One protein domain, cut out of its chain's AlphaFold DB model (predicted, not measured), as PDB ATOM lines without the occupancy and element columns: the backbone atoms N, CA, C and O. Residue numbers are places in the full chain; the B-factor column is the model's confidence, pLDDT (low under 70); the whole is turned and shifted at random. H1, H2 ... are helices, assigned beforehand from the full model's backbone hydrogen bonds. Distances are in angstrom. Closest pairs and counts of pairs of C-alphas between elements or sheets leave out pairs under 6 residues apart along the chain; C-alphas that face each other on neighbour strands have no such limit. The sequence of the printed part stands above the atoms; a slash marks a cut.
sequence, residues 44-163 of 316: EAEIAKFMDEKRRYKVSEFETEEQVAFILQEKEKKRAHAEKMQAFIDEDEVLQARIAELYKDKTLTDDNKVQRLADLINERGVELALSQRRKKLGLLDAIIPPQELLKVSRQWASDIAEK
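What this domain is: This is residues 44 to 163 of the 316 residues of the protein "Crotonase" of Artemisia annua (UniProt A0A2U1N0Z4). The long helix H4 and the shorter H3 fold back on each other as a helical hairpin in the middle of an extended chain of helices, and H2, as long as H4, runs out from the hairpin as a long arm with H1 turning back beyond its far end. At the opposite end, a long link leads from H4 to H5, whose residues 154 to 161 stick out, as do residues 44 to 84 on the side of H1 and H2. The printed part has 120 residues with five named helices, in the order H1, H2, H3, H4, H5, and no named strand; the class is all helix. It is extended, with a radius of gyration of the C-alphas of 23.8 A and spans of 80 by 39 by 24 A, the length coming from the arm and from H5.

How they stand to each other: H4, residues 110 to 136, touches H3, residues 93 to 104, with its residues 113 to 124 alone. The closest C-alphas are those of Leu 102 and Lys 113, 6.9 A apart. The two run opposite ways at a shallow tilt of 14 degrees and form a helical hairpin. H2, residues 65 to 91, touches H3 only at the corner by their link, and only just, with 3 pairs of C-alphas within 8 A; the closest are those of Ile 89 and Gln 96, 6.3 A apart. Their lines are about perpendicular, at 76 degrees. H2 and H4 are near each other, with 5 pairs of C-alphas within 10 A. H1, residues 44 to 57, touches no helix, and H5, residues 149 to 161, touches none either. In H1, H2, H3, H4 and H5, every O i to N i+4 pair is within hydrogen-bond range.

Where its parts are: H2 is 39.2 A long from first to last C-alpha, from Glu 65 at (195.518, 117.557, 38.288) to Glu 91. H4 is 39.0 A long. H1 measures 20.1 A and begins with C-alpha 44 at (204.297, 96.100, 51.148). H3 measures 16.7 A. H5 measures 18.3 A and ends with C-alpha 161 at (219.868, 71.791, -8.678).

The domain as a whole: The two C-alphas farthest apart are those of Val 59 and Glu 162, 80.0 A. The printed part has no cut. The links H2 to H3 and H3 to H4 are tight, H1 to H2 is short, and H4 to H5, residues 137 to 148, is long. The mean pLDDT of the printed part is 76.6; it is under 70 at residues 44 to 71, 75, 78, and 81 to 82.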
ATOM      1  N   GLU A  44     205.462  95.224  51.379       47.62
ATOM      2  CA  GLU A  44     204.297  96.100  51.148       47.62
ATOM      3  C   GLU A  44     204.006  97.022  52.355       47.62
ATOM      4  O   GLU A  44     203.501  98.137  52.204       47.62
ATOM      5  N   ALA A  45     204.407  96.594  53.558       53.28
ATOM      6  CA  ALA A  45     204.319  97.361  54.797       53.28
ATOM      7  C   ALA A  45     205.288  98.565  54.867       53.28
ATOM      8  O   ALA A  45     204.964  99.576  55.496       53.28
ATOM      9  N   GLU A  46     206.453  98.489  54.219       54.69
ATOM     10  CA  GLU A  46     207.421  99.591  54.125       54.69
ATOM     11  C   GLU A  46     206.989 100.619  53.065       54.69
ATOM     12  O   GLU A  46     207.087 101.822  53.312       54.69
ATOM     13  N   ILE A  47     206.380 100.169  51.953       53.09
ATOM     14  CA  ILE A  47     205.725 101.058  50.970       53.09
ATOM     15  C   ILE A  47     204.604 101.850  51.645       53.09
ATOM     16  O   ILE A  47     204.503 103.062  51.456       53.09
ATOM     17  N   ALA A  48     203.764 101.187  52.447       55.38
ATOM     18  CA  ALA A  48     202.648 101.840  53.121       55.38
ATOM     19  C   ALA A  48     203.124 102.930  54.093       55.38
ATOM     20  O   ALA A  48     202.563 104.024  54.089       55.38
ATOM     21  N   LYS A  49     204.198 102.682  54.858       55.94
ATOM     22  CA  LYS A  49     204.806 103.693  55.741       55.94
ATOM     23  C   LYS A  49     205.454 104.843  54.970       55.94
ATOM     24  O   LYS A  49     205.237 105.995  55.332       55.94
ATOM     25  N   PHE A  50     206.171 104.555  53.885       47.84
ATOM     26  CA  PHE A  50     206.800 105.580  53.049       47.84
ATOM     27  C   PHE A  50     205.767 106.473  52.343       47.84
ATOM     28  O   PHE A  50     205.939 107.687  52.261       47.84
ATOM     29  N   MET A  51     204.656 105.894  51.878       48.09
ATOM     30  CA  MET A  51     203.553 106.631  51.249       48.09
ATOM     31  C   MET A  51     202.765 107.485  52.254       48.09
ATOM     32  O   MET A  51     202.283 108.556  51.886       48.09
ATOM     33  N   ASP A  52     202.649 107.055  53.513       53.81
ATOM     34  CA  ASP A  52     202.017 107.840  54.585       53.81
ATOM     35  C   ASP A  52     202.917 108.985  55.081       53.81
ATOM     36  O   ASP A  52     202.440 110.090  55.352       53.81
ATOM     37  N   GLU A  53     204.232 108.761  55.113       51.31
ATOM     38  CA  GLU A  53     205.234 109.777  55.445       51.31
ATOM     39  C   GLU A  53     205.380 110.820  54.321       51.31
ATOM     40  O   GLU A  53     205.384 112.024  54.590       51.31
ATOM     41  N   LYS A  54     205.327 110.397  53.046       50.38
ATOM     42  CA  LYS A  54     205.228 111.317  51.897       50.38
ATOM     43  C   LYS A  54     203.911 112.094  51.864       50.38
ATOM     44  O   LYS A  54     203.930 113.268  51.499       50.38
ATOM     45  N   ARG A  55     202.780 111.497  52.269       51.66
ATOM     46  CA  ARG A  55     201.494 112.215  52.382       51.66
ATOM     47  C   ARG A  55     201.506 113.294  53.466       51.66
ATOM     48  O   ARG A  55     200.850 114.315  53.285       51.66
ATOM     49  N   ARG A  56     202.281 113.128  54.546       47.38
ATOM     50  CA  ARG A  56     202.470 114.180  55.567       47.38
ATOM     51  C   ARG A  56     203.437 115.288  55.147       47.38
ATOM     52  O   ARG A  56     203.337 116.383  55.692       47.38
ATOM     53  N   TYR A  57     204.327 115.038  54.184       43.53
ATOM     54  CA  TYR A  57     205.309 116.025  53.714       43.53
ATOM     55  C   TYR A  57     204.861 116.820  52.468       43.53
ATOM     56  O   TYR A  57     205.485 117.814  52.118       43.53
ATOM     57  N   LYS A  58     203.756 116.435  51.808       45.47
ATOM     58  CA  LYS A  58     203.255 117.075  50.574       45.47
ATOM     59  C   LYS A  58     201.970 117.895  50.789       45.47
ATOM     60  O   LYS A  58     201.021 117.793  50.024       45.47
ATOM     61  N   VAL A  59     201.940 118.732  51.832       40.06
ATOM     62  CA  VAL A  59     200.933 119.815  51.976       40.06
ATOM     63  C   VAL A  59     201.457 121.151  51.414       40.06
ATOM     64  O   VAL A  59     200.800 122.180  51.520       40.06
ATOM     65  N   SER A  60     202.613 121.170  50.742       44.84
ATOM     66  CA  SER A  60     203.148 122.401  50.145       44.84
ATOM     67  C   SER A  60     203.802 122.183  48.782       44.84
ATOM     68  O   SER A  60     204.975 122.477  48.610       44.84
ATOM     69  N   GLU A  61     203.050 121.662  47.819       43.91
ATOM     70  CA  GLU A  61     203.142 122.094  46.418       43.91
ATOM     71  C   GLU A  61     201.938 121.516  45.675       43.91
ATOM     72  O   GLU A  61     201.761 120.304  45.571       43.91
ATOM     73  N   PHE A  62     201.049 122.405  45.247       39.62
ATOM     74  CA  PHE A  62     199.840 122.090  44.496       39.62
ATOM     75  C   PHE A  62     200.263 121.647  43.078       39.62
ATOM     76  O   PHE A  62     200.305 122.457  42.157       39.62
ATOM     77  N   GLU A  63     200.639 120.379  42.892       48.09
ATOM     78  CA  GLU A  63     200.707 119.778  41.553       48.09
ATOM     79  C   GLU A  63     199.262 119.735  41.026       48.09
ATOM     80  O   GLU A  63     198.422 119.009  41.558       48.09
ATOM     81  N   THR A  64     198.926 120.582  40.050       58.69
ATOM     82  CA  THR A  64     197.576 120.617  39.468       58.69
ATOM     83  C   THR A  64     197.242 119.260  38.835       58.69
ATOM     84  O   THR A  64     198.133 118.577  38.330       58.69
ATOM     85  N   GLU A  65     195.966 118.855  38.836       57.25
ATOM     86  CA  GLU A  65     195.518 117.557  38.288       57.25
ATOM     87  C   GLU A  65     196.018 117.312  36.844       57.25
ATOM     88  O   GLU A  65     196.309 116.176  36.467       57.25
ATOM     89  N   GLU A  66     196.227 118.380  36.065       59.25
ATOM     90  CA  GLU A  66     196.830 118.344  34.724       59.25
ATOM     91  C   GLU A  66     198.316 117.939  34.704       59.25
ATOM     92  O   GLU A  66     198.727 117.182  33.824       59.25
ATOM     93  N   GLN A  67     199.133 118.390  35.665       55.56
ATOM     94  CA  GLN A  67     200.553 118.008  35.749       55.56
ATOM     95  C   GLN A  67     200.698 116.526  36.101       55.56
ATOM     96  O   GLN A  67     201.530 115.816  35.533       55.56
ATOM     97  N   VAL A  68     199.831 116.031  36.988       60.53
ATOM     98  CA  VAL A  68     199.776 114.611  37.352       60.53
ATOM     99  C   VAL A  68     199.328 113.756  36.159       60.53
ATOM    100  O   VAL A  68     199.912 112.697  35.916       60.53
ATOM    101  N   ALA A  69     198.353 114.226  35.370       66.38
ATOM    102  CA  ALA A  69     197.898 113.546  34.155       66.38
ATOM    103  C   ALA A  69     198.993 113.465  33.073       66.38
ATOM    104  O   ALA A  69     199.179 112.404  32.474       66.38
ATOM    105  N   PHE A  70     199.764 114.538  32.864       66.19
ATOM    106  CA  PHE A  70     200.888 114.548  31.919       66.19
ATOM    107  C   PHE A  70     201.992 113.559  32.327       66.19
ATOM    108  O   PHE A  70     202.455 112.769  31.502       66.19
ATOM    109  N   ILE A  71     202.356 113.524  33.615       67.62
ATOM    110  CA  ILE A  71     203.367 112.593  34.142       67.62
ATOM    111  C   ILE A  71     202.905 111.135  34.018       67.62
ATOM    112  O   ILE A  71     203.699 110.257  33.672       67.62
ATOM    113  N   LEU A  72     201.628 110.849  34.296       73.62
ATOM    114  CA  LEU A  72     201.064 109.508  34.126       73.62
ATOM    115  C   LEU A  72     201.091 109.073  32.659       73.62
ATOM    116  O   LEU A  72     201.535 107.961  32.372       73.62
ATOM    117  N   GLN A  73     200.714 109.964  31.740       73.31
ATOM    118  CA  GLN A  73     200.759 109.698  30.303       73.31
ATOM    119  C   GLN A  73     202.193 109.433  29.817       73.31
ATOM    120  O   GLN A  73     202.430 108.513  29.032       73.31
ATOM    121  N   GLU A  74     203.172 110.210  30.277       75.00
ATOM    122  CA  GLU A  74     204.579 110.010  29.926       75.00
ATOM    123  C   GLU A  74     205.122 108.687  30.492       75.00
ATOM    124  O   GLU A  74     205.805 107.937  29.792       75.00
ATOM    125  N   LYS A  75     204.754 108.334  31.731       68.88
ATOM    126  CA  LYS A  75     205.106 107.044  32.341       68.88
ATOM    127  C   LYS A  75     204.470 105.855  31.631       68.88
ATOM    128  O   LYS A  75     205.099 104.805  31.527       68.88
ATOM    129  N   GLU A  76     203.237 105.977  31.152       76.69
ATOM    130  CA  GLU A  76     202.593 104.945  30.331       76.69
ATOM    131  C   GLU A  76     203.304 104.762  28.994       76.69
ATOM    132  O   GLU A  76     203.573 103.628  28.607       76.69
ATOM    133  N   LYS A  77     203.706 105.855  28.332       75.56
ATOM    134  CA  LYS A  77     204.518 105.785  27.109       75.56
ATOM    135  C   LYS A  77     205.865 105.101  27.353       75.56
ATOM    136  O   LYS A  77     206.247 104.236  26.568       75.56
ATOM    137  N   LYS A  78     206.555 105.431  28.451       68.00
ATOM    138  CA  LYS A  78     207.822 104.783  28.837       68.00
ATOM    139  C   LYS A  78     207.631 103.294  29.146       68.00
ATOM    140  O   LYS A  78     208.425 102.485  28.680       68.00
ATOM    141  N   ARG A  79     206.552 102.911  29.844       71.69
ATOM    142  CA  ARG A  79     206.204 101.496  30.086       71.69
ATOM    143  C   ARG A  79     205.918 100.744  28.788       71.69
ATOM    144  O   ARG A  79     206.520  99.706  28.554       71.69
ATOM    145  N   ALA A  80     205.096 101.311  27.908       72.88
ATOM    146  CA  ALA A  80     204.799 100.713  26.609       72.88
ATOM    147  C   ALA A  80     206.053 100.581  25.724       72.88
ATOM    148  O   ALA A  80     206.185  99.623  24.965       72.88
ATOM    149  N   HIS A  81     206.989 101.532  25.800       68.12
ATOM    150  CA  HIS A  81     208.262 101.425  25.093       68.12
ATOM    151  C   HIS A  81     209.162 100.332  25.687       68.12
ATOM    152  O   HIS A  81     209.727  99.545  24.927       68.12
ATOM    153  N   ALA A  82     209.241 100.240  27.017       67.44
ATOM    154  CA  ALA A  82     209.999  99.201  27.708       67.44
ATOM    155  C   ALA A  82     209.463  97.793  27.399       67.44
ATOM    156  O   ALA A  82     210.248  96.894  27.119       67.44
ATOM    157  N   GLU A  83     208.140  97.613  27.348       74.12
ATOM    158  CA  GLU A  83     207.509  96.348  26.944       74.12
ATOM    159  C   GLU A  83     207.891  95.944  25.513       74.12
ATOM    160  O   GLU A  83     208.217  94.786  25.260       74.12
ATOM    161  N   LYS A  84     207.927  96.900  24.574       74.75
ATOM    162  CA  LYS A  84     208.401  96.639  23.203       74.75
ATOM    163  C   LYS A  84     209.880  96.264  23.162       74.75
ATOM    164  O   LYS A  84     210.259  95.400  22.380       74.75
ATOM    165  N   MET A  85     210.707  96.913  23.981       76.62
ATOM    166  CA  MET A  85     212.133  96.603  24.061       76.62
ATOM    167  C   MET A  85     212.362  95.203  24.637       76.62
ATOM    168  O   MET A  85     213.203  94.467  24.129       76.62
ATOM    169  N   GLN A  86     211.567  94.809  25.634       77.69
ATOM    170  CA  GLN A  86     211.611  93.463  26.194       77.69
ATOM    171  C   GLN A  86     211.200  92.412  25.159       77.69
ATOM    172  O   GLN A  86     211.936  91.454  24.957       77.69
ATOM    173  N   ALA A  87     210.103  92.631  24.429       77.31
ATOM    174  CA  ALA A  87     209.683  91.723  23.360       77.31
ATOM    175  C   ALA A  87     210.757  91.566  22.266       77.31
ATOM    176  O   ALA A  87     211.018  90.459  21.805       77.31
ATOM    177  N   PHE A  88     211.430  92.658  21.889       75.44
ATOM    178  CA  PHE A  88     212.544  92.620  20.938       75.44
ATOM    179  C   PHE A  88     213.726  91.780  21.445       75.44
ATOM    180  O   PHE A  88     214.301  90.999  20.688       75.44
ATOM    181  N   ILE A  89     214.082  91.926  22.724       76.12
ATOM    182  CA  ILE A  89     215.118  91.104  23.361       76.12
ATOM    183  C   ILE A  89     214.680  89.638  23.414       76.12
ATOM    184  O   ILE A  89     215.507  88.753  23.214       76.12
ATOM    185  N   ASP A  90     213.398  89.375  23.659       76.88
ATOM    186  CA  ASP A  90     212.861  88.023  23.792       76.88
ATOM    187  C   ASP A  90     212.832  87.252  22.465       76.88
ATOM    188  O   ASP A  90     213.075  86.047  22.444       76.88
ATOM    189  N   GLU A  91     212.577  87.945  21.354       78.69
ATOM    190  CA  GLU A  91     212.545  87.354  20.012       78.69
ATOM    191  C   GLU A  91     213.945  87.085  19.429       78.69
ATOM    192  O   GLU A  91     214.099  86.208  18.573       78.69
ATOM    193  N   ASP A  92     214.977  87.819  19.859       80.50
ATOM    194  CA  ASP A  92     216.321  87.720  19.287       80.50
ATOM    195  C   ASP A  92     217.270  86.860  20.131       80.50
ATOM    196  O   ASP A  92     217.993  87.338  21.007       80.50
ATOM    197  N   GLU A  93     217.348  85.573  19.791       81.00
ATOM    198  CA  GLU A  93     218.221  84.603  20.464       81.00
ATOM    199  C   GLU A  93     219.711  85.009  20.485       81.00
ATOM    200  O   GLU A  93     220.443  84.664  21.417       81.00
ATOM    201  N   VAL A  94     220.194  85.746  19.473       82.06
ATOM    202  CA  VAL A  94     221.598  86.191  19.413       82.06
ATOM    203  C   VAL A  94     221.841  87.299  20.429       82.06
ATOM    204  O   VAL A  94     222.871  87.302  21.112       82.06
ATOM    205  N   LEU A  95     220.892  88.230  20.540       83.94
ATOM    206  CA  LEU A  95     220.940  89.291  21.534       83.94
ATOM    207  C   LEU A  95     220.826  88.705  22.944       83.94
ATOM    208  O   LEU A  95     221.651  89.038  23.793       83.94
ATOM    209  N   GLN A  96     219.914  87.751  23.168       84.12
ATOM    210  CA  GLN A  96     219.805  87.042  24.446       84.12
ATOM    211  C   GLN A  96     221.116  86.368  24.861       84.12
ATOM    212  O   GLN A  96     221.545  86.506  26.006       84.12
ATOM    213  N   ALA A  97     221.787  85.672  23.939       85.88
ATOM    214  CA  ALA A  97     223.057  85.016  24.231       85.88
ATOM    215  C   ALA A  97     224.147  86.022  24.641       85.88
ATOM    216  O   ALA A  97     224.866  85.790  25.614       85.88
ATOM    217  N   ARG A  98     224.251  87.166  23.947       86.75
ATOM    218  CA  ARG A  98     225.214  88.226  24.298       86.75
ATOM    219  C   ARG A  98     224.886  88.888  25.635       86.75
ATOM    220  O   ARG A  98     225.795  89.140  26.422       86.75
ATOM    221  N   ILE A  99     223.607  89.121  25.915       87.75
ATOM    222  CA  ILE A  99     223.143  89.656  27.199       87.75
ATOM    223  C   ILE A  99     223.491  88.683  28.332       87.75
ATOM    224  O   ILE A  99     224.039  89.097  29.352       87.75
ATOM    225  N   ALA A 100     223.260  87.382  28.143       86.88
ATOM    226  CA  ALA A 100     223.624  86.370  29.127       86.88
ATOM    227  C   ALA A 100     225.134  86.363  29.430       86.88
ATOM    228  O   ALA A 100     225.513  86.145  30.578       86.88
ATOM    229  N   GLU A 101     225.997  86.626  28.444       88.81
ATOM    230  CA  GLU A 101     227.438  86.795  28.673       88.81
ATOM    231  C   GLU A 101     227.770  88.089  29.430       88.81
ATOM    232  O   GLU A 101     228.581  88.052  30.356       88.81
ATOM    233  N   LEU A 102     227.109  89.212  29.123       86.38
ATOM    234  CA  LEU A 102     227.304  90.465  29.865       86.38
ATOM    235  C   LEU A 102     226.983  90.313  31.357       86.38
ATOM    236  O   LEU A 102     227.748  90.779  32.199       86.38
ATOM    237  N   TYR A 103     225.884  89.638  31.699       83.31
ATOM    238  CA  TYR A 103     225.480  89.450  33.097       83.31
ATOM    239  C   TYR A 103     226.306  88.395  33.850       83.31
ATOM    240  O   TYR A 103     226.247  88.336  35.080       83.31
ATOM    241  N   LYS A 104     227.113  87.584  33.154       89.94
ATOM    242  CA  LYS A 104     228.092  86.681  33.788       89.94
ATOM    243  C   LYS A 104     229.356  87.414  34.241       89.94
ATOM    244  O   LYS A 104     230.054  86.913  35.127       89.94
ATOM    245  N   ASP A 105     229.657  88.574  33.661       88.00
ATOM    246  CA  ASP A 105     230.850  89.346  33.990       88.00
ATOM    247  C   ASP A 105     230.696  90.063  35.343       88.00
ATOM    248  O   ASP A 105     229.954  91.033  35.500       88.00
ATOM    249  N   LYS A 106     231.428  89.572  36.349       85.69
ATOM    250  CA  LYS A 106     231.439  90.133  37.711       85.69
ATOM    251  C   LYS A 106     232.333  91.368  37.849       85.69
ATOM    252  O   LYS A 106     232.305  92.008  38.896       85.69
ATOM    253  N   THR A 107     233.160  91.666  36.847       88.12
ATOM    254  CA  THR A 107     234.095  92.805  36.881       88.12
ATOM    255  C   THR A 107     233.415  94.125  36.532       88.12
ATOM    256  O   THR A 107     233.939  95.194  36.843       88.12
ATOM    257  N   LEU A 108     232.237  94.048  35.909       84.62
ATOM    258  CA  LEU A 108     231.499  95.199  35.425       84.62
ATOM    259  C   LEU A 108     230.564  95.745  36.511       84.62
ATOM    260  O   LEU A 108     229.806  94.994  37.130       84.62
ATOM    261  N   THR A 109     230.606  97.061  36.723       90.19
ATOM    262  CA  THR A 109     229.618  97.750  37.559       90.19
ATOM    263  C   THR A 109     228.262  97.769  36.869       90.19
ATOM    264  O   THR A 109     228.157  97.682  35.647       90.19
ATOM    265  N   ASP A 110     227.230  97.912  37.677       82.62
ATOM    266  CA  ASP A 110     225.828  97.925  37.280       82.62
ATOM    267  C   ASP A 110     225.523  99.018  36.232       82.62
ATOM    268  O   ASP A 110     225.058  98.708  35.135       82.62
ATOM    269  N   ASP A 111     225.998 100.251  36.443       82.19
ATOM    270  CA  ASP A 111     225.887 101.335  35.447       82.19
ATOM    271  C   ASP A 111     226.576 101.007  34.107       82.19
ATOM    272  O   ASP A 111     226.063 101.301  33.027       82.19
ATOM    273  N   ASN A 112     227.737 100.344  34.157       86.12
ATOM    274  CA  ASN A 112     228.466  99.948  32.952       86.12
ATOM    275  C   ASN A 112     227.770  98.793  32.214       86.12
ATOM    276  O   ASN A 112     227.864  98.716  30.986       86.12
ATOM    277  N   LYS A 113     227.065  97.900  32.925       83.00
ATOM    278  CA  LYS A 113     226.223  96.864  32.304       83.00
ATOM    279  C   LYS A 113     225.062  97.501  31.555       83.00
ATOM    280  O   LYS A 113     224.819  97.117  30.415       83.00
ATOM    281  N   VAL A 114     224.395  98.489  32.159       82.69
ATOM    282  CA  VAL A 114     223.292  99.227  31.521       82.69
ATOM    283  C   VAL A 114     223.772  99.922  30.248       82.69
ATOM    284  O   VAL A 114     223.134  99.782  29.204       82.69
ATOM    285  N   GLN A 115     224.924 100.596  30.293       85.31
ATOM    286  CA  GLN A 115     225.477 101.252  29.107       85.31
ATOM    287  C   GLN A 115     225.825 100.243  27.999       85.31
ATOM    288  O   GLN A 115     225.399 100.414  26.860       85.31
ATOM    289  N   ARG A 116     226.523  99.145  28.329       86.56
ATOM    290  CA  ARG A 116     226.862  98.103  27.341       86.56
ATOM    291  C   ARG A 116     225.635  97.401  26.770       86.56
ATOM    292  O   ARG A 116     225.644  97.016  25.605       86.56
ATOM    293  N   LEU A 117     224.590  97.213  27.572       84.50
ATOM    294  CA  LEU A 117     223.322  96.661  27.108       84.50
ATOM    295  C   LEU A 117     222.682  97.583  26.063       84.50
ATOM    296  O   LEU A 117     222.265  97.102  25.011       84.50
ATOM    297  N   ALA A 118     222.646  98.892  26.326       83.06
ATOM    298  CA  ALA A 118     222.142  99.874  25.371       83.06
ATOM    299  C   ALA A 118     222.955  99.862  24.065       83.06
ATOM    300  O   ALA A 118     222.372  99.842  22.980       83.06
ATOM    301  N   ASP A 119     224.285  99.791  24.160       87.06
ATOM    302  CA  ASP A 119     225.164  99.701  22.992       87.06
ATOM    303  C   ASP A 119     224.882  98.428  22.173       87.06
ATOM    304  O   ASP A 119     224.696  98.510  20.960       87.06
ATOM    305  N   LEU A 120     224.739  97.264  22.823       84.69
ATOM    306  CA  LEU A 120     224.391  96.007  22.146       84.69
ATOM    307  C   LEU A 120     223.030  96.057  21.445       84.69
ATOM    308  O   LEU A 120     222.892  95.529  20.340       84.69
ATOM    309  N   ILE A 121     222.019  96.659  22.078       84.50
ATOM    310  CA  ILE A 121     220.687  96.818  21.482       84.50
ATOM    311  C   ILE A 121     220.779  97.712  20.244       84.50
ATOM    312  O   ILE A 121     220.219  97.372  19.202       84.50
ATOM    313  N   ASN A 122     221.524  98.814  20.330       85.19
ATOM    314  CA  ASN A 122     221.727  99.724  19.209       85.19
ATOM    315  C   ASN A 122     222.479  99.044  18.058       85.19
ATOM    316  O   ASN A 122     222.022  99.092  16.914       85.19
ATOM    317  N   GLU A 123     223.586  98.356  18.346       86.94
ATOM    318  CA  GLU A 123     224.341  97.578  17.356       86.94
ATOM    319  C   GLU A 123     223.447  96.552  16.653       86.94
ATOM    320  O   GLU A 123     223.421  96.464  15.421       86.94
ATOM    321  N   ARG A 124     222.665  95.800  17.435       83.56
ATOM    322  CA  ARG A 124     221.785  94.764  16.901       83.56
ATOM    323  C   ARG A 124     220.625  95.343  16.096       83.56
ATOM    324  O   ARG A 124     220.283  94.807  15.040       83.56
ATOM    325  N   GLY A 125     220.048  96.450  16.552       82.69
ATOM    326  CA  GLY A 125     219.002  97.177  15.837       82.69
ATOM    327  C   GLY A 125     219.476  97.654  14.464       82.69
ATOM    328  O   GLY A 125     218.771  97.472  13.469       82.69
ATOM    329  N   VAL A 126     220.703  98.179  14.380       82.19
ATOM    330  CA  VAL A 126     221.330  98.560  13.105       82.19
ATOM    331  C   VAL A 126     221.498  97.342  12.191       82.19
ATOM    332  O   VAL A 126     221.113  97.396  11.022       82.19
ATOM    333  N   GLU A 127     222.014  96.225  12.703       81.44
ATOM    334  CA  GLU A 127     222.229  94.996  11.926       81.44
ATOM    335  C   GLU A 127     220.921  94.419  11.353       81.44
ATOM    336  O   GLU A 127     220.861  94.026  10.180       81.44
ATOM    337  N   LEU A 128     219.848  94.402  12.147       83.12
ATOM    338  CA  LEU A 128     218.533  93.931  11.709       83.12
ATOM    339  C   LEU A 128     217.917  94.864  10.667       83.12
ATOM    340  O   LEU A 128     217.434  94.389   9.634       83.12
ATOM    341  N   ALA A 129     217.984  96.178  10.887       83.69
ATOM    342  CA  ALA A 129     217.498  97.166   9.931       83.69
ATOM    343  C   ALA A 129     218.236  97.054   8.586       83.69
ATOM    344  O   ALA A 129     217.610  97.054   7.519       83.69
ATOM    345  N   LEU A 130     219.562  96.885   8.620       82.62
ATOM    346  CA  LEU A 130     220.370  96.644   7.427       82.62
ATOM    347  C   LEU A 130     219.993  95.323   6.754       82.62
ATOM    348  O   LEU A 130     219.775  95.305   5.546       82.62
ATOM    349  N   SER A 131     219.840  94.232   7.502       82.69
ATOM    350  CA  SER A 131     219.479  92.920   6.948       82.69
ATOM    351  C   SER A 131     218.111  92.937   6.260       82.69
ATOM    352  O   SER A 131     217.972  92.470   5.126       82.69
ATOM    353  N   GLN A 132     217.105  93.542   6.895       86.94
ATOM    354  CA  GLN A 132     215.776  93.734   6.308       86.94
ATOM    355  C   GLN A 132     215.837  94.580   5.032       86.94
ATOM    356  O   GLN A 132     215.226  94.237   4.015       86.94
ATOM    357  N   ARG A 133     216.628  95.656   5.048       83.81
ATOM    358  CA  ARG A 133     216.858  96.497   3.872       83.81
ATOM    359  C   ARG A 133     217.545  95.726   2.746       83.81
ATOM    360  O   ARG A 133     217.090  95.798   1.607       83.81
ATOM    361  N   ARG A 134     218.588  94.948   3.049       84.12
ATOM    362  CA  ARG A 134     219.297  94.086   2.090       84.12
ATOM    363  C   ARG A 134     218.346  93.066   1.457       84.12
ATOM    364  O   ARG A 134     218.414  92.856   0.248       84.12
ATOM    365  N   LYS A 135     217.402  92.507   2.225       88.62
ATOM    366  CA  LYS A 135     216.343  91.633   1.689       88.62
ATOM    367  C   LYS A 135     215.417  92.370   0.721       88.62
ATOM    368  O   LYS A 135     215.156  91.882  -0.373       88.62
ATOM    369  N   LYS A 136     214.967  93.578   1.074       88.00
ATOM    370  CA  LYS A 136     214.108  94.403   0.205       88.00
ATOM    371  C   LYS A 136     214.797  94.809  -1.102       88.00
ATOM    372  O   LYS A 136     214.150  94.867  -2.142       88.00
ATOM    373  N   LEU A 137     216.103  95.065  -1.056       82.50
ATOM    374  CA  LEU A 137     216.921  95.358  -2.238       82.50
ATOM    375  C   LEU A 137     217.258  94.096  -3.058       82.50
ATOM    376  O   LEU A 137     217.820  94.193  -4.151       82.50
ATOM    377  N   GLY A 138     216.908  92.907  -2.559       83.44
ATOM    378  CA  GLY A 138     217.217  91.621  -3.179       83.44
ATOM    379  C   GLY A 138     218.713  91.317  -3.208       83.44
ATOM    380  O   GLY A 138     219.179  90.728  -4.178       83.44
ATOM    381  N   LEU A 139     219.459  91.791  -2.202       84.75
ATOM    382  CA  LEU A 139     220.825  91.342  -1.909       84.75
ATOM    383  C   LEU A 139     220.803  90.052  -1.079       84.75
ATOM    384  O   LEU A 139     221.671  89.201  -1.231       84.75
ATOM    385  N   LEU A 140     219.802  89.919  -0.207       87.38
ATOM    386  CA  LEU A 140     219.518  88.698   0.536       87.38
ATOM    387  C   LEU A 140     218.188  88.134   0.066       87.38
ATOM    388  O   LEU A 140     217.192  88.855   0.011       87.38
ATOM    389  N   ASP A 141     218.140  86.837  -0.183       86.75
ATOM    390  CA  ASP A 141     216.878  86.202  -0.524       86.75
ATOM    391  C   ASP A 141     216.028  85.856   0.710       86.75
ATOM    392  O   ASP A 141     214.794  85.895   0.681       86.75
ATOM    393  N   ALA A 142     216.683  85.531   1.826       87.50
ATOM    394  CA  ALA A 142     216.034  85.162   3.076       87.50
ATOM    395  C   ALA A 142     216.860  85.613   4.288       87.50
ATOM    396  O   ALA A 142     218.086  85.642   4.251       87.50
ATOM    397  N   ILE A 143     216.159  85.944   5.375       87.25
ATOM    398  CA  ILE A 143     216.739  86.203   6.697       87.25
ATOM    399  C   ILE A 143     216.273  85.047   7.572       87.25
ATOM    400  O   ILE A 143     215.071  84.795   7.644       87.25
ATOM    401  N   ILE A 144     217.220  84.307   8.140       87.75
ATOM    402  CA  ILE A 144     216.989  83.031   8.825       87.75
ATOM    403  C   ILE A 144     217.799  83.054  10.130       87.75
ATOM    404  O   ILE A 144     218.925  83.571  10.118       87.75
ATOM    405  N   PRO A 145     217.274  82.508  11.241       81.88
ATOM    406  CA  PRO A 145     218.035  82.382  12.478       81.88
ATOM    407  C   PRO A 145     219.268  81.470  12.295       81.88
ATOM    408  O   PRO A 145     219.270  80.578  11.435       81.88
ATOM    409  N   PRO A 146     220.349  81.665  13.073       80.50
ATOM    410  CA  PRO A 146     221.608  80.937  12.890       80.50
ATOM    411  C   PRO A 146     221.480  79.404  12.891       80.50
ATOM    412  O   PRO A 146     222.214  78.729  12.171       80.50
ATOM    413  N   GLN A 147     220.541  78.860  13.663       84.31
ATOM    414  CA  GLN A 147     220.320  77.427  13.873       84.31
ATOM    415  C   GLN A 147     219.756  76.741  12.626       84.31
ATOM    416  O   GLN A 147     220.078  75.588  12.338       84.31
ATOM    417  N   GLU A 148     218.942  77.455  11.849       88.31
ATOM    418  CA  GLU A 148     218.300  76.916  10.649       88.31
ATOM    419  C   GLU A 148     219.063  77.240   9.362       88.31
ATOM    420  O   GLU A 148     218.777  76.664   8.310       88.31
ATOM    421  N   LEU A 149     220.071  78.113   9.439       88.12
ATOM    422  CA  LEU A 149     220.809  78.626   8.287       88.12
ATOM    423  C   LEU A 149     221.344  77.509   7.379       88.12
ATOM    424  O   LEU A 149     221.129  77.538   6.169       88.12
ATOM    425  N   LEU A 150     222.000  76.495   7.953       91.88
ATOM    426  CA  LEU A 150     222.564  75.383   7.178       91.88
ATOM    427  C   LEU A 150     221.484  74.491   6.563       91.88
ATOM    428  O   LEU A 150     221.642  74.019   5.436       91.88
ATOM    429  N   LYS A 151     220.380  74.264   7.281       94.94
ATOM    430  CA  LYS A 151     219.260  73.448   6.798       94.94
ATOM    431  C   LYS A 151     218.600  74.118   5.595       94.94
ATOM    432  O   LYS A 151     218.432  73.484   4.556       94.94
ATOM    433  N   VAL A 152     218.289  75.408   5.717       94.00
ATOM    434  CA  VAL A 152     217.661  76.182   4.643       94.00
ATOM    435  C   VAL A 152     218.623  76.380   3.471       94.00
ATOM    436  O   VAL A 152     218.206  76.217   2.330       94.00
ATOM    437  N   SER A 153     219.912  76.633   3.720       92.00
ATOM    438  CA  SER A 153     220.927  76.774   2.665       92.00
ATOM    439  C   SER A 153     221.090  75.497   1.826       92.00
ATOM    440  O   SER A 153     221.129  75.562   0.597       92.00
ATOM    441  N   ARG A 154     221.092  74.313   2.455       93.81
ATOM    442  CA  ARG A 154     221.117  73.029   1.728       93.81
ATOM    443  C   ARG A 154     219.852  72.801   0.912       93.81
ATOM    444  O   ARG A 154     219.933  72.341  -0.228       93.81
ATOM    445  N   GLN A 155     218.694  73.130   1.483       93.75
ATOM    446  CA  GLN A 155     217.427  73.045   0.765       93.75
ATOM    447  C   GLN A 155     217.433  73.973  -0.454       93.75
ATOM    448  O   GLN A 155     217.060  73.556  -1.540       93.75
ATOM    449  N   TRP A 156     217.946  75.192  -0.300       93.12
ATOM    450  CA  TRP A 156     218.133  76.160  -1.378       93.12
ATOM    451  C   TRP A 156     219.025  75.639  -2.504       93.12
ATOM    452  O   TRP A 156     218.646  75.715  -3.669       93.12
ATOM    453  N   ALA A 157     220.182  75.067  -2.164       93.06
ATOM    454  CA  ALA A 157     221.069  74.461  -3.153       93.06
ATOM    455  C   ALA A 157     220.383  73.301  -3.897       93.06
ATOM    456  O   ALA A 157     220.497  73.197  -5.118       93.06
ATOM    457  N   SER A 158     219.618  72.473  -3.177       94.88
ATOM    458  CA  SER A 158     218.844  71.371  -3.765       94.88
ATOM    459  C   SER A 158     217.744  71.890  -4.695       94.88
ATOM    460  O   SER A 158     217.589  71.395  -5.805       94.88
ATOM    461  N   ASP A 159     217.031  72.946  -4.294       94.44
ATOM    462  CA  ASP A 159     216.013  73.599  -5.118       94.44
ATOM    463  C   ASP A 159     216.607  74.171  -6.422       94.44
ATOM    464  O   ASP A 159     215.960  74.103  -7.467       94.44
ATOM    465  N   ILE A 160     217.823  74.732  -6.385       94.00
ATOM    466  CA  ILE A 160     218.527  75.233  -7.580       94.00
ATOM    467  C   ILE A 160     218.926  74.063  -8.491       94.00
ATOM    468  O   ILE A 160     218.691  74.117  -9.698       94.00
ATOM    469  N   ALA A 161     219.477  72.984  -7.924       93.62
ATOM    470  CA  ALA A 161     219.868  71.791  -8.678       93.62
ATOM    471  C   ALA A 161     218.668  71.105  -9.358       93.62
ATOM    472  O   ALA A 161     218.748  70.702 -10.518       93.62
ATOM    473  N   GLU A 162     217.530  71.042  -8.668       96.12
ATOM    474  CA  GLU A 162     216.267  70.502  -9.183       96.12
ATOM    475  C   GLU A 162     215.498  71.494 -10.072       96.12
ATOM    476  O   GLU A 162     214.380  71.202 -10.499       96.12
ATOM    477  N   LYS A 163     216.071  72.670 -10.368       91.12
ATOM    478  CA  LYS A 163     215.455  73.743 -11.173       91.12
ATOM    479  C   LYS A 163     214.131  74.279 -10.607       91.12
ATOM    480  O   LYS A 163     213.364  74.914 -11.327       91.12
TER     481      LYS A 163